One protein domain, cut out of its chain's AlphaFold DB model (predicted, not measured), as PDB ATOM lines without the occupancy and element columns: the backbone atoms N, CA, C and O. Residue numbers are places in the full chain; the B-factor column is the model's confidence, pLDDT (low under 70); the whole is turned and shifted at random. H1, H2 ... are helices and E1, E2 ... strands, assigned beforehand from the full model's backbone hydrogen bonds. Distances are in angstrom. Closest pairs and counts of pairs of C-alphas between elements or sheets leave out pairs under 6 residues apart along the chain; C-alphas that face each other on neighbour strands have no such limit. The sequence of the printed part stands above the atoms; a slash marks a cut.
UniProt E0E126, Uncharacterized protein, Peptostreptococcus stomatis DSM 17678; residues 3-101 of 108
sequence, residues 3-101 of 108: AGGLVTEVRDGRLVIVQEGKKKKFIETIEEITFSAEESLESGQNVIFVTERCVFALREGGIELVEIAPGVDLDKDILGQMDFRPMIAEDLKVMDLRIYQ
ATOM      1  N   ALA A   3     -88.520 -30.708 -36.402       90.25
ATOM      2  CA  ALA A   3     -88.029 -30.599 -37.770       90.25
ATOM      3  C   ALA A   3     -86.711 -31.371 -37.922       90.25
ATOM      4  O   ALA A   3     -86.040 -31.692 -36.942       90.25
ATOM      5  N   GLY A   4     -86.298 -31.621 -39.167       91.38
ATOM      6  CA  GLY A   4     -85.027 -32.283 -39.467       91.38
ATOM      7  C   GLY A   4     -85.108 -33.801 -39.326       91.38
ATOM      8  O   GLY A   4     -84.467 -34.374 -38.449       91.38
ATOM      9  N   GLY A   5     -85.887 -34.433 -40.210       93.31
ATOM     10  CA  GLY A   5     -85.995 -35.891 -40.305       93.31
ATOM     11  C   GLY A   5     -87.236 -36.502 -39.652       93.31
ATOM     12  O   GLY A   5     -87.230 -37.701 -39.412       93.31
ATOM     13  N   LEU A   6     -88.279 -35.719 -39.364       96.06
ATOM     14  CA  LEU A   6     -89.563 -36.277 -38.934       96.06
ATOM     15  C   LEU A   6     -90.135 -37.181 -40.040       96.06
ATOM     16  O   LEU A   6     -90.283 -36.734 -41.177       96.06
ATOM     17  N   VAL A   7     -90.469 -38.424 -39.693       96.88
ATOM     18  CA  VAL A   7     -91.178 -39.375 -40.556       96.88
ATOM     19  C   VAL A   7     -92.453 -39.801 -39.846       96.88
ATOM     20  O   VAL A   7     -92.416 -40.282 -38.711       96.88
ATOM     21  N   THR A   8     -93.579 -39.633 -40.531       96.44
ATOM     22  CA  THR A   8     -94.895 -40.046 -40.047       96.44
ATOM     23  C   THR A   8     -95.567 -40.950 -41.064       96.44
ATOM     24  O   THR A   8     -95.313 -40.855 -42.264       96.44
ATOM     25  N   GLU A   9     -96.417 -41.833 -40.565       96.94
ATOM     26  CA  GLU A   9     -97.277 -42.696 -41.359       96.94
ATOM     27  C   GLU A   9     -98.694 -42.650 -40.804       96.94
ATOM     28  O   GLU A   9     -98.904 -42.364 -39.625       96.94
ATOM     29  N   VAL A  10     -99.666 -42.975 -41.647       96.81
ATOM     30  CA  VAL A  10    -101.046 -43.183 -41.220       96.81
ATOM     31  C   VAL A  10    -101.339 -44.678 -41.271       96.81
ATOM     32  O   VAL A  10    -101.182 -45.305 -42.316       96.81
ATOM     33  N   ARG A  11    -101.731 -45.261 -40.135       96.06
ATOM     34  CA  ARG A  11    -102.071 -46.685 -39.994       96.06
ATOM     35  C   ARG A  11    -103.421 -46.804 -39.300       96.06
ATOM     36  O   ARG A  11    -103.607 -46.254 -38.218       96.06
ATOM     37  N   ASP A  12    -104.367 -47.490 -39.935       94.19
ATOM     38  CA  ASP A  12    -105.708 -47.744 -39.389       94.19
ATOM     39  C   ASP A  12    -106.439 -46.481 -38.890       94.19
ATOM     40  O   ASP A  12    -107.029 -46.468 -37.807       94.19
ATOM     41  N   GLY A  13    -106.381 -45.383 -39.654       94.69
ATOM     42  CA  GLY A  13    -107.051 -44.135 -39.271       94.69
ATOM     43  C   GLY A  13    -106.306 -43.300 -38.226       94.69
ATOM     44  O   GLY A  13    -106.890 -42.374 -37.665       94.69
ATOM     45  N   ARG A  14    -105.054 -43.646 -37.906       96.69
ATOM     46  CA  ARG A  14    -104.260 -43.012 -36.847       96.69
ATOM     47  C   ARG A  14    -102.890 -42.588 -37.349       96.69
ATOM     48  O   ARG A  14    -102.265 -43.298 -38.134       96.69
ATOM     49  N   LEU A  15    -102.408 -41.455 -36.855       97.56
ATOM     50  CA  LEU A  15    -101.043 -41.006 -37.067       97.56
ATOM     51  C   LEU A  15    -100.076 -41.857 -36.237       97.56
ATOM     52  O   LEU A  15    -100.297 -42.106 -35.054       97.56
ATOM     53  N   VAL A  16     -98.978 -42.265 -36.861       97.56
ATOM     54  CA  VAL A  16     -97.861 -42.967 -36.236       97.56
ATOM     55  C   VAL A  16     -96.583 -42.192 -36.531       97.56
ATOM     56  O   VAL A  16     -96.221 -41.982 -37.689       97.56
ATOM     57  N   ILE A  17     -95.871 -41.783 -35.483       96.81
ATOM     58  CA  ILE A  17     -94.544 -41.171 -35.610       96.81
ATOM     59  C   ILE A  17     -93.521 -42.304 -35.722       96.81
ATOM     60  O   ILE A  17     -93.215 -42.980 -34.741       96.81
ATOM     61  N   VAL A  18     -93.012 -42.530 -36.932       97.31
ATOM     62  CA  VAL A  18     -92.032 -43.591 -37.224       97.31
ATOM     63  C   VAL A  18     -90.625 -43.150 -36.831       97.31
ATOM     64  O   VAL A  18     -89.839 -43.946 -36.322       97.31
ATOM     65  N   GLN A  19     -90.315 -41.870 -37.037       96.00
ATOM     66  CA  GLN A  19     -89.049 -41.263 -36.648       96.00
ATOM     67  C   GLN A  19     -89.290 -39.822 -36.218       96.00
ATOM     68  O   GLN A  19     -89.887 -39.052 -36.964       96.00
ATOM     69  N   GLU A  20     -88.793 -39.437 -35.046       96.50
ATOM     70  CA  GLU A  20     -88.935 -38.067 -34.557       96.50
ATOM     71  C   GLU A  20     -87.923 -37.110 -35.219       96.50
ATOM     72  O   GLU A  20     -86.807 -37.493 -35.584       96.50
ATOM     73  N   GLY A  21     -88.319 -35.846 -35.378       95.19
ATOM     74  CA  GLY A  21     -87.443 -34.783 -35.865       95.19
ATOM     75  C   GLY A  21     -86.394 -34.364 -34.828       95.19
ATOM     76  O   GLY A  21     -86.633 -34.377 -33.626       95.19
ATOM     77  N   LYS A  22     -85.217 -33.941 -35.298       92.69
ATOM     78  CA  LYS A  22     -84.068 -33.611 -34.435       92.69
ATOM     79  C   LYS A  22     -84.133 -32.241 -33.755       92.69
ATOM     80  O   LYS A  22     -83.400 -32.012 -32.801       92.69
ATOM     81  N   LYS A  23     -84.917 -31.302 -34.285       91.44
ATOM     82  CA  LYS A  23     -84.958 -29.907 -33.815       91.44
ATOM     83  C   LYS A  23     -86.371 -29.527 -33.422       91.44
ATOM     84  O   LYS A  23     -87.267 -29.720 -34.233       91.44
ATOM     85  N   LYS A  24     -86.581 -28.941 -32.247       92.06
ATOM     86  CA  LYS A  24     -87.891 -28.405 -31.860       92.06
ATOM     87  C   LYS A  24     -88.209 -27.139 -32.663       92.06
ATOM     88  O   LYS A  24     -87.318 -26.355 -32.975       92.06
ATOM     89  N   LYS A  25     -89.477 -26.976 -33.044       90.38
ATOM     90  CA  LYS A  25     -90.000 -25.807 -33.782       90.38
ATOM     91  C   LYS A  25     -90.712 -24.804 -32.874       90.38
ATOM     92  O   LYS A  25     -90.887 -23.662 -33.272       90.38
ATOM     93  N   PHE A  26     -91.149 -25.249 -31.699       90.44
ATOM     94  CA  PHE A  26     -91.825 -24.433 -30.693       90.44
ATOM     95  C   PHE A  26     -90.835 -24.183 -29.556       90.44
ATOM     96  O   PHE A  26     -90.769 -24.962 -28.604       90.44
ATOM     97  N   ILE A  27     -90.013 -23.151 -29.748       89.38
ATOM     98  CA  ILE A  27     -88.906 -22.759 -28.869       89.38
ATOM     99  C   ILE A  27     -89.289 -21.514 -28.057       89.38
ATOM    100  O   ILE A  27     -90.135 -20.743 -28.505       89.38
ATOM    101  N   GLU A  28     -88.682 -21.312 -26.885       84.81
ATOM    102  CA  GLU A  28     -88.994 -20.164 -26.009       84.81
ATOM    103  C   GLU A  28     -88.583 -18.814 -26.609       84.81
ATOM    104  O   GLU A  28     -89.309 -17.831 -26.480       84.81
ATOM    105  N   THR A  29     -87.433 -18.767 -27.285       82.44
ATOM    106  CA  THR A  29     -86.860 -17.522 -27.806       82.44
ATOM    107  C   THR A  29     -86.555 -17.665 -29.285       82.44
ATOM    108  O   THR A  29     -85.862 -18.595 -29.699       82.44
ATOM    109  N   ILE A  30     -87.054 -16.719 -30.076       84.00
ATOM    110  CA  ILE A  30     -86.758 -16.582 -31.504       84.00
ATOM    111  C   ILE A  30     -85.755 -15.450 -31.731       84.00
ATOM    112  O   ILE A  30     -85.693 -14.502 -30.951       84.00
ATOM    113  N   GLU A  31     -84.966 -15.555 -32.797       84.19
ATOM    114  CA  GLU A  31     -83.963 -14.539 -33.148       84.19
ATOM    115  C   GLU A  31     -84.599 -13.289 -33.776       84.19
ATOM    116  O   GLU A  31     -84.140 -12.175 -33.534       84.19
ATOM    117  N   GLU A  32     -85.670 -13.466 -34.555       87.06
ATOM    118  CA  GLU A  32     -86.358 -12.386 -35.263       87.06
ATOM    119  C   GLU A  32     -87.867 -12.646 -35.326       87.06
ATOM    120  O   GLU A  32     -88.311 -13.756 -35.638       87.06
ATOM    121  N   ILE A  33     -88.659 -11.605 -35.053       87.38
ATOM    122  CA  ILE A  33     -90.120 -11.636 -35.158       87.38
ATOM    123  C   ILE A  33     -90.511 -11.276 -36.593       87.38
ATOM    124  O   ILE A  33     -90.416 -10.123 -36.999       87.38
ATOM    125  N   THR A  34     -90.991 -12.260 -37.351       88.75
ATOM    126  CA  THR A  34     -91.540 -12.058 -38.708       88.75
ATOM    127  C   THR A  34     -93.070 -12.060 -38.742       88.75
ATOM    128  O   THR A  34     -93.675 -11.739 -39.763       88.75
ATOM    129  N   PHE A  35     -93.699 -12.405 -37.618       90.69
ATOM    130  CA  PHE A  35     -95.141 -12.398 -37.406       90.69
ATOM    131  C   PHE A  35     -95.434 -11.892 -35.987       90.69
ATOM    132  O   PHE A  35     -94.906 -12.446 -35.021       90.69
ATOM    133  N   SER A  36     -96.270 -10.859 -35.863       91.19
ATOM    134  CA  SER A  36     -96.642 -10.251 -34.582       91.19
ATOM    135  C   SER A  36     -97.944 -10.847 -34.052       91.19
ATOM    136  O   SER A  36     -99.028 -10.577 -34.565       91.19
ATOM    137  N   ALA A  37     -97.837 -11.661 -33.001       90.81
ATOM    138  CA  ALA A  37     -99.005 -12.225 -32.331       90.81
ATOM    139  C   ALA A  37     -99.881 -11.141 -31.674       90.81
ATOM    140  O   ALA A  37    -101.104 -11.252 -31.691       90.81
ATOM    141  N   GLU A  38     -99.258 -10.097 -31.128       92.00
ATOM    142  CA  GLU A  38     -99.939  -8.981 -30.467       92.00
ATOM    143  C   GLU A  38    -100.828  -8.211 -31.451       92.00
ATOM    144  O   GLU A  38    -102.036  -8.122 -31.240       92.00
ATOM    145  N   GLU A  39    -100.282  -7.779 -32.592       93.31
ATOM    146  CA  GLU A  39    -101.052  -7.050 -33.614       93.31
ATOM    147  C   GLU A  39    -102.187  -7.903 -34.205       93.31
ATOM    148  O   GLU A  39    -103.278  -7.401 -34.492       93.31
ATOM    149  N   SER A  40    -101.966  -9.210 -34.384       93.56
ATOM    150  CA  SER A  40    -103.018 -10.122 -34.841       93.56
ATOM    151  C   SER A  40    -104.173 -10.234 -33.845       93.56
ATOM    152  O   SER A  40    -105.330 -10.273 -34.265       93.56
ATOM    153  N   LEU A  41    -103.886 -10.257 -32.540       93.31
ATOM    154  CA  LEU A  41    -104.922 -10.256 -31.506       93.31
ATOM    155  C   LEU A  41    -105.686  -8.927 -31.493       93.31
ATOM    156  O   LEU A  41    -106.916  -8.936 -31.517       93.31
ATOM    157  N   GLU A  42    -104.979  -7.795 -31.539       93.25
ATOM    158  CA  GLU A  42    -105.590  -6.458 -31.565       93.25
ATOM    159  C   GLU A  42    -106.497  -6.240 -32.783       93.25
ATOM    160  O   GLU A  42    -107.563  -5.632 -32.684       93.25
ATOM    161  N   SER A  43    -106.099  -6.769 -33.940       94.50
ATOM    162  CA  SER A  43    -106.876  -6.687 -35.180       94.50
ATOM    163  C   SER A  43    -108.007  -7.720 -35.279       94.50
ATOM    164  O   SER A  43    -108.730  -7.742 -36.279       94.50
ATOM    165  N   GLY A  44    -108.186  -8.572 -34.263       93.75
ATOM    166  CA  GLY A  44    -109.218  -9.610 -34.237       93.75
ATOM    167  C   GLY A  44    -109.000 -10.716 -35.273       93.75
ATOM    168  O   GLY A  44    -109.958 -11.365 -35.703       93.75
ATOM    169  N   GLN A  45    -107.759 -10.926 -35.716       95.44
ATOM    170  CA  GLN A  45    -107.429 -11.978 -36.668       95.44
ATOM    171  C   GLN A  45    -107.541 -13.357 -36.016       95.44
ATOM    172  O   GLN A  45    -107.033 -13.608 -34.924       95.44
ATOM    173  N   ASN A  46    -108.157 -14.295 -36.736       94.50
ATOM    174  CA  ASN A  46    -108.187 -15.690 -36.322       94.50
ATOM    175  C   ASN A  46    -106.941 -16.418 -36.841       94.50
ATOM    176  O   ASN A  46    -106.865 -16.756 -38.024       94.50
ATOM    177  N   VAL A  47    -105.967 -16.649 -35.961       97.12
ATOM    178  CA  VAL A  47    -104.670 -17.243 -36.317       97.12
ATOM    179  C   VAL A  47    -104.598 -18.679 -35.810       97.12
ATOM    180  O   VAL A  47    -104.820 -18.947 -34.628       97.12
ATOM    181  N   ILE A  48    -104.277 -19.603 -36.718       97.06
ATOM    182  CA  ILE A  48    -104.234 -21.044 -36.458       97.06
ATOM    183  C   ILE A  48    -102.893 -21.602 -36.944       97.06
ATOM    184  O   ILE A  48    -102.466 -21.334 -38.066       97.06
ATOM    185  N   PHE A  49    -102.252 -22.424 -36.115       96.62
ATOM    186  CA  PHE A  49    -101.034 -23.158 -36.442       96.62
ATOM    187  C   PHE A  49    -101.368 -24.640 -36.597       96.62
ATOM    188  O   PHE A  49    -101.645 -25.330 -35.616       96.62
ATOM    189  N   VAL A  50    -101.329 -25.141 -37.830       96.81
ATOM    190  CA  VAL A  50    -101.631 -26.543 -38.144       96.81
ATOM    191  C   VAL A  50    -100.332 -27.327 -38.310       96.81
ATOM    192  O   VAL A  50     -99.412 -26.896 -39.007       96.81
ATOM    193  N   THR A  51    -100.253 -28.494 -37.677       96.25
ATOM    194  CA  THR A  51     -99.167 -29.467 -37.849       96.25
ATOM    195  C   THR A  51     -99.742 -30.828 -38.225       96.25
ATOM    196  O   THR A  51    -100.953 -31.024 -38.205       96.25
ATOM    197  N   GLU A  52     -98.881 -31.799 -38.522       93.31
ATOM    198  CA  GLU A  52     -99.308 -33.179 -38.760       93.31
ATOM    199  C   GLU A  52    -100.014 -33.826 -37.551       93.31
ATOM    200  O   GLU A  52    -100.870 -34.693 -37.735       93.31
ATOM    201  N   ARG A  53     -99.663 -33.406 -36.323       96.69
ATOM    202  CA  ARG A  53    -100.063 -34.073 -35.073       96.69
ATOM    203  C   ARG A  53    -101.017 -33.280 -34.177       96.69
ATOM    204  O   ARG A  53    -101.571 -33.848 -33.240       96.69
ATOM    205  N   CYS A  54    -101.174 -31.983 -34.423       98.06
ATOM    206  CA  CYS A  54    -102.024 -31.101 -33.624       98.06
ATOM    207  C   CYS A  54    -102.285 -29.751 -34.297       98.06
ATOM    208  O   CYS A  54    -101.539 -29.333 -35.193       98.06
ATOM    209  N   VAL A  55    -103.311 -29.060 -33.805       98.44
ATOM    210  CA  VAL A  55    -103.692 -27.700 -34.194       98.44
ATOM    211  C   VAL A  55    -103.646 -26.793 -32.969       98.44
ATOM    212  O   VAL A  55    -104.216 -27.126 -31.927       98.44
ATOM    213  N   PHE A  56    -103.009 -25.632 -33.115       98.12
ATOM    214  CA  PHE A  56    -103.045 -24.563 -32.121       98.12
ATOM    215  C   PHE A  56    -103.822 -23.356 -32.637       98.12
ATOM    216  O   PHE A  56    -103.732 -23.025 -33.819       98.12
ATOM    217  N   ALA A  57    -104.515 -22.654 -31.750       97.69
ATOM    218  CA  ALA A  57    -105.085 -21.338 -32.008       97.69
ATOM    219  C   ALA A  57    -104.317 -20.273 -31.221       97.69
ATOM    220  O   ALA A  57    -103.881 -20.521 -30.098       97.69
ATOM    221  N   LEU A  58    -104.157 -19.081 -31.793       96.94
ATOM    222  CA  LEU A  58    -103.697 -17.923 -31.034       96.94
ATOM    223  C   LEU A  58    -104.863 -17.358 -30.212       96.94
ATOM    224  O   LEU A  58    -105.947 -17.106 -30.748       96.94
ATOM    225  N   ARG A  59    -104.634 -17.166 -28.915       95.31
ATOM    226  CA  ARG A  59    -105.579 -16.599 -27.947       95.31
ATOM    227  C   ARG A  59    -104.890 -15.531 -27.109       95.31
ATOM    228  O   ARG A  59    -103.662 -15.423 -27.096       95.31
ATOM    229  N   GLU A  60    -105.684 -14.765 -26.369       90.94
ATOM    230  CA  GLU A  60    -105.147 -13.979 -25.261       90.94
ATOM    231  C   GLU A  60    -104.395 -14.917 -24.302       90.94
ATOM    232  O   GLU A  60    -104.922 -15.952 -23.897       90.94
ATOM    233  N   GLY A  61    -103.139 -14.597 -23.987       88.19
ATOM    234  CA  GLY A  61    -102.270 -15.451 -23.164       88.19
ATOM    235  C   GLY A  61    -101.367 -16.420 -23.940       88.19
ATOM    236  O   GLY A  61    -100.518 -17.062 -23.325       88.19
ATOM    237  N   GLY A  62    -101.480 -16.494 -25.272       92.69
ATOM    238  CA  GLY A  62    -100.557 -17.242 -26.134       92.69
ATOM    239  C   GLY A  62    -101.246 -18.300 -26.992       92.69
ATOM    240  O   GLY A  62    -102.408 -18.162 -27.366       92.69
ATOM    241  N   ILE A  63    -100.515 -19.359 -27.348       95.94
ATOM    242  CA  ILE A  63    -101.079 -20.446 -28.154       95.94
ATOM    243  C   ILE A  63    -101.832 -21.463 -27.285       95.94
ATOM    244  O   ILE A  63    -101.365 -21.884 -26.225       95.94
ATOM    245  N   GLU A  64    -102.987 -21.882 -27.782       97.94
ATOM    246  CA  GLU A  64    -103.875 -22.872 -27.186       97.94
ATOM    247  C   GLU A  64    -103.938 -24.108 -28.083       97.94
ATOM    248  O   GLU A  64    -104.199 -23.995 -29.278       97.94
ATOM    249  N   LEU A  65    -103.696 -25.291 -27.523       98.44
ATOM    250  CA  LEU A  65    -103.887 -26.569 -28.201       98.44
ATOM    251  C   LEU A  65    -105.386 -26.865 -28.297       98.44
ATOM    252  O   LEU A  65    -106.029 -27.097 -27.274       98.44
ATOM    253  N   VAL A  66    -105.917 -26.878 -29.522       98.50
ATOM    254  CA  VAL A  66    -107.361 -27.015 -29.792       98.50
ATOM    255  C   VAL A  66    -107.730 -28.346 -30.446       98.50
ATOM    256  O   VAL A  66    -108.832 -28.848 -30.221       98.50
ATOM    257  N   GLU A  67    -106.812 -28.958 -31.204       98.56
ATOM    258  CA  GLU A  67    -107.021 -30.294 -31.771       98.56
ATOM    259  C   GLU A  67    -105.769 -31.173 -31.679       98.56
ATOM    260  O   GLU A  67    -104.641 -30.694 -31.832       98.56
ATOM    261  N   ILE A  68    -105.973 -32.477 -31.487       98.44
ATOM    262  CA  ILE A  68    -104.934 -33.515 -31.485       98.44
ATOM    263  C   ILE A  68    -105.232 -34.589 -32.535       98.44
ATOM    264  O   ILE A  68    -106.371 -35.029 -32.692       98.44
ATOM    265  N   ALA A  69    -104.213 -35.028 -33.269       98.19
ATOM    266  CA  ALA A  69    -104.373 -36.087 -34.255       98.19
ATOM    267  C   ALA A  69    -104.697 -37.439 -33.583       98.19
ATOM    268  O   ALA A  69    -104.171 -37.747 -32.510       98.19
ATOM    269  N   PRO A  70    -105.521 -38.296 -34.209       97.81
ATOM    270  CA  PRO A  70    -105.777 -39.633 -33.694       97.81
ATOM    271  C   PRO A  70    -104.474 -40.443 -33.628       97.81
ATOM    272  O   PRO A  70    -103.725 -40.496 -34.597       97.81
ATOM    273  N   GLY A  71    -104.222 -41.113 -32.500       96.50
ATOM    274  CA  GLY A  71    -103.017 -41.933 -32.290       96.50
ATOM    275  C   GLY A  71    -101.807 -41.193 -31.714       96.50
ATOM    276  O   GLY A  71    -100.799 -41.837 -31.443       96.50
ATOM    277  N   VAL A  72    -101.915 -39.882 -31.489       97.75
ATOM    278  CA  VAL A  72    -100.861 -39.055 -30.887       97.75
ATOM    279  C   VAL A  72    -101.043 -38.981 -29.377       97.75
ATOM    280  O   VAL A  72    -102.152 -38.756 -28.893       97.75
ATOM    281  N   ASP A  73     -99.951 -39.151 -28.636       97.56
ATOM    282  CA  ASP A  73     -99.926 -38.975 -27.185       97.56
ATOM    283  C   ASP A  73     -99.644 -37.510 -26.819       97.56
ATOM    284  O   ASP A  73     -98.655 -36.917 -27.260       97.56
ATOM    285  N   LEU A  74    -100.518 -36.912 -26.007       96.88
ATOM    286  CA  LEU A  74    -100.426 -35.497 -25.648       96.88
ATOM    287  C   LEU A  74     -99.104 -35.163 -24.946       96.88
ATOM    288  O   LEU A  74     -98.426 -34.207 -25.322       96.88
ATOM    289  N   ASP A  75     -98.727 -35.941 -23.936       96.38
ATOM    290  CA  ASP A  75     -97.567 -35.627 -23.111       96.38
ATOM    291  C   ASP A  75     -96.262 -35.939 -23.843       96.38
ATOM    292  O   ASP A  75     -95.331 -35.135 -23.827       96.38
ATOM    293  N   LYS A  76     -96.176 -37.084 -24.521       96.44
ATOM    294  CA  LYS A  76     -94.946 -37.551 -25.168       96.44
ATOM    295  C   LYS A  76     -94.700 -36.893 -26.522       96.44
ATOM    296  O   LYS A  76     -93.578 -36.452 -26.800       96.44
ATOM    297  N   ASP A  77     -95.717 -36.877 -27.377       97.12
ATOM    298  CA  ASP A  77     -95.562 -36.543 -28.792       97.12
ATOM    299  C   ASP A  77     -95.843 -35.058 -29.065       97.12
ATOM    300  O   ASP A  77     -95.433 -34.540 -30.109       97.12
ATOM    301  N   ILE A  78     -96.498 -34.351 -28.137       96.94
ATOM    302  CA  ILE A  78     -96.717 -32.903 -28.218       96.94
ATOM    303  C   ILE A  78     -95.922 -32.190 -27.127       96.94
ATOM    304  O   ILE A  78     -94.888 -31.600 -27.430       96.94
ATOM    305  N   LEU A  79     -96.348 -32.257 -25.865       96.19
ATOM    306  CA  LEU A  79     -95.774 -31.423 -24.803       96.19
ATOM    307  C   LEU A  79     -94.275 -31.695 -24.592       96.19
ATOM    308  O   LEU A  79     -93.486 -30.761 -24.477       96.19
ATOM    309  N   GLY A  80     -93.858 -32.961 -24.646       95.19
ATOM    310  CA  GLY A  80     -92.455 -33.376 -24.560       95.19
ATOM    311  C   GLY A  80     -91.590 -32.932 -25.747       95.19
ATOM    312  O   GLY A  80     -90.362 -32.944 -25.655       95.19
ATOM    313  N   GLN A  81     -92.211 -32.500 -26.847       95.75
ATOM    314  CA  GLN A  81     -91.548 -32.034 -28.068       95.75
ATOM    315  C   GLN A  81     -91.560 -30.498 -28.219       95.75
ATOM    316  O   GLN A  81     -91.220 -29.986 -29.288       95.75
ATOM    317  N   MET A  82     -91.931 -29.754 -27.169       94.69
ATOM    318  CA  MET A  82     -91.876 -28.281 -27.093       94.69
ATOM    319  C   MET A  82     -90.847 -27.836 -26.060       94.69
ATOM    320  O   MET A  82     -90.462 -28.623 -25.193       94.69
ATOM    321  N   ASP A  83     -90.400 -26.585 -26.145       94.00
ATOM    322  CA  ASP A  83     -89.627 -25.958 -25.062       94.00
ATOM    323  C   ASP A  83     -90.494 -25.129 -24.111       94.00
ATOM    324  O   ASP A  83     -90.028 -24.744 -23.050       94.00
ATOM    325  N   PHE A  84     -91.772 -24.920 -24.432       92.62
ATOM    326  CA  PHE A  84     -92.739 -24.282 -23.543       92.62
ATOM    327  C   PHE A  84     -94.063 -25.045 -23.542       92.62
ATOM    328  O   PHE A  84     -94.354 -25.827 -24.449       92.62
ATOM    329  N   ARG A  85     -94.888 -24.812 -22.516       94.56
ATOM    330  CA  ARG A  85     -96.194 -25.465 -22.380       94.56
ATOM    331  C   ARG A  85     -97.301 -24.559 -22.942       94.56
ATOM    332  O   ARG A  85     -97.469 -23.460 -22.417       94.56
ATOM    333  N   PRO A  86     -98.053 -24.987 -23.970       96.25
ATOM    334  CA  PRO A  86     -99.201 -24.241 -24.469       96.25
ATOM    335  C   PRO A  86    -100.366 -24.327 -23.476       96.25
ATOM    336  O   PRO A  86    -100.412 -25.223 -22.623       96.25
ATOM    337  N   MET A  87    -101.342 -23.436 -23.630       97.69
ATOM    338  CA  MET A  87    -102.657 -23.638 -23.020       97.69
ATOM    339  C   MET A  87    -103.321 -24.864 -23.658       97.69
ATOM    340  O   MET A  87    -103.037 -25.199 -24.809       97.69
ATOM    341  N   ILE A  88    -104.182 -25.557 -22.918       97.94
ATOM    342  CA  ILE A  88    -104.922 -26.719 -23.421       97.94
ATOM    343  C   ILE A  88    -106.400 -26.367 -23.353       97.94
ATOM    344  O   ILE A  88    -106.887 -26.050 -22.268       97.94
ATOM    345  N   ALA A  89    -107.083 -26.424 -24.496       97.69
ATOM    346  CA  ALA A  89    -108.510 -26.143 -24.560       97.69
ATOM    347  C   ALA A  89    -109.293 -27.116 -23.665       97.69
ATOM    348  O   ALA A  89    -109.042 -28.325 -23.677       97.69
ATOM    349  N   GLU A  90    -110.275 -26.604 -22.918       97.00
ATOM    350  CA  GLU A  90    -111.161 -27.437 -22.090       97.00
ATOM    351  C   GLU A  90    -111.938 -28.455 -22.935       97.00
ATOM    352  O   GLU A  90    -112.221 -29.566 -22.485       97.00
ATOM    353  N   ASP A  91    -112.249 -28.088 -24.178       96.50
ATOM    354  CA  ASP A  91    -112.949 -28.910 -25.152       96.50
ATOM    355  C   ASP A  91    -112.012 -29.508 -26.214       96.50
ATOM    356  O   ASP A  91    -112.468 -29.745 -27.331       96.50
ATOM    357  N   LEU A  92    -110.733 -29.761 -25.882       97.94
ATOM    358  CA  LEU A  92    -109.726 -30.335 -26.789       97.94
ATOM    359  C   LEU A  92    -110.302 -31.489 -27.627       97.94
ATOM    360  O   LEU A  92    -110.740 -32.515 -27.099       97.94
ATOM    361  N   LYS A  93    -110.268 -31.326 -28.953       98.00
ATOM    362  CA  LYS A  93    -110.904 -32.254 -29.899       98.00
ATOM    363  C   LYS A  93    -109.885 -33.157 -30.561       98.00
ATOM    364  O   LYS A  93    -108.719 -32.808 -30.725       98.00
ATOM    365  N   VAL A  94    -110.345 -34.316 -31.011       97.88
ATOM    366  CA  VAL A  94    -109.586 -35.091 -31.992       97.88
ATOM    367  C   VAL A  94    -109.790 -34.445 -33.360       97.88
ATOM    368  O   VAL A  94    -110.922 -34.110 -33.712       97.88
ATOM    369  N   MET A  95    -108.706 -34.279 -34.118       97.94
ATOM    370  CA  MET A  95    -108.745 -33.804 -35.503       97.94
ATOM    371  C   MET A  95    -109.666 -34.693 -36.346       97.94
ATOM    372  O   MET A  95    -109.830 -35.885 -36.069       97.94
ATOM    373  N   ASP A  96    -110.256 -34.127 -37.399       96.88
ATOM    374  CA  ASP A  96    -111.200 -34.857 -38.246       96.88
ATOM    375  C   ASP A  96    -110.586 -36.163 -38.780       96.88
ATOM    376  O   ASP A  96    -109.594 -36.157 -39.512       96.88
ATOM    377  N   LEU A  97    -111.195 -37.298 -38.426       95.75
ATOM    378  CA  LEU A  97    -110.671 -38.627 -38.748       95.75
ATOM    379  C   LEU A  97    -110.522 -38.857 -40.254       95.75
ATOM    380  O   LEU A  97    -109.682 -39.658 -40.661       95.75
ATOM    381  N   ARG A  98    -111.286 -38.140 -41.088       96.25
ATOM    382  CA  ARG A  98    -111.196 -38.230 -42.552       96.25
ATOM    383  C   ARG A  98    -109.850 -37.744 -43.085       96.25
ATOM    384  O   ARG A  98    -109.457 -38.165 -44.164       96.25
ATOM    385  N   ILE A  99    -109.135 -36.900 -42.334       95.69
ATOM    386  CA  ILE A  99    -107.764 -36.471 -42.663       95.69
ATOM    387  C   ILE A  99    -106.798 -37.670 -42.624       95.69
ATOM    388  O   ILE A  99    -105.800 -37.692 -43.338       95.69
ATOM    389  N   TYR A 100    -107.114 -38.685 -41.815       96.19
ATOM    390  CA  TYR A 100    -106.278 -39.859 -41.564       96.19
ATOM    391  C   TYR A 100    -106.837 -41.126 -42.227       96.19
ATOM    392  O   TYR A 100    -106.468 -42.236 -41.854       96.19
ATOM    393  N   GLN A 101    -107.742 -40.993 -43.197       94.50
ATOM    394  CA  GLN A 101    -108.340 -42.116 -43.917       94.50
ATOM    395  C   GLN A 101    -108.130 -41.961 -45.422       94.50
ATOM    396  O   GLN A 101    -108.100 -40.852 -45.948       94.50
TER     397      GLN A 101
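What this domain is: This is residues 3 to 101 of the 108 residues of an uncharacterized protein of Peptostreptococcus stomatis DSM 17678 (UniProt E0E126). A small four-stranded sheet, E3 to E6, has the separate two-stranded hairpin E1 and E2 beyond one end of its strands and the short helix H1 at the other end. The link of residues 20 to 36 runs from hairpin to H1, with residues 30 to 36 standing free; H2 grazes the sheet, and H3 comes near the hairpin. The 99 printed residues hold, in order, E1 E2 H1 E3 E4 E5 H2 E6 H3: mixed, helices and strands. The sheet, order E3, E4, E5, E6, is mixed; the whole is compact, with radius of gyration of the C-alphas 14.3 A and spans of 42 by 29 by 20 A.

Where its parts are: E1, residues 7 to 11, begins at C-alpha 7 (-91.178, -39.375, -40.556); E2 is 14 to 19, 15.3 A long. H1 is 37 to 42, E3 48 to 50, E4 54 to 59 at 16.0 A and E5 62 to 68 at 17.7 A. H2 is 74 to 81. E6, 87 to 94, 16.1 A, bends by 89 degrees at residue 90. H3, 97 to 100, ends at C-alpha 100 (-106.278, -39.859, -41.564).

How they stand to each other: E1 and E2 form an antiparallel hairpin, N 9 to O 16 2.9 A. E3, E4 and E5 form a meander, each strand the antiparallel neighbour of the one before: N 49 to O 56 is 2.8 A, N 57 to O 64 2.8 A. E5 and E6 are parallel, N 65 to O 87 2.8 A; with H2 between them they make a strand-helix-strand unit with a right-handed crossover. H1 only grazes the sheet with residues 37 to 41, H2 with 74 to 78. The closest C-alphas of E2 and H3, Arg 14 and Tyr 100, are 6.0 A apart. H1 has every O i to N i+4 pair within hydrogen-bond range, H2 1 of 4, with 1 of 5 O i to N i+3 pairs; H3 is too short for an i+4 pair.

The domain as a whole: The farthest C-alphas, Asp 12 and Glu 42, are 42.0 A apart. The printed part has no cut; E2 to H1 is the long link. No printed residue is under 70 in pLDDT.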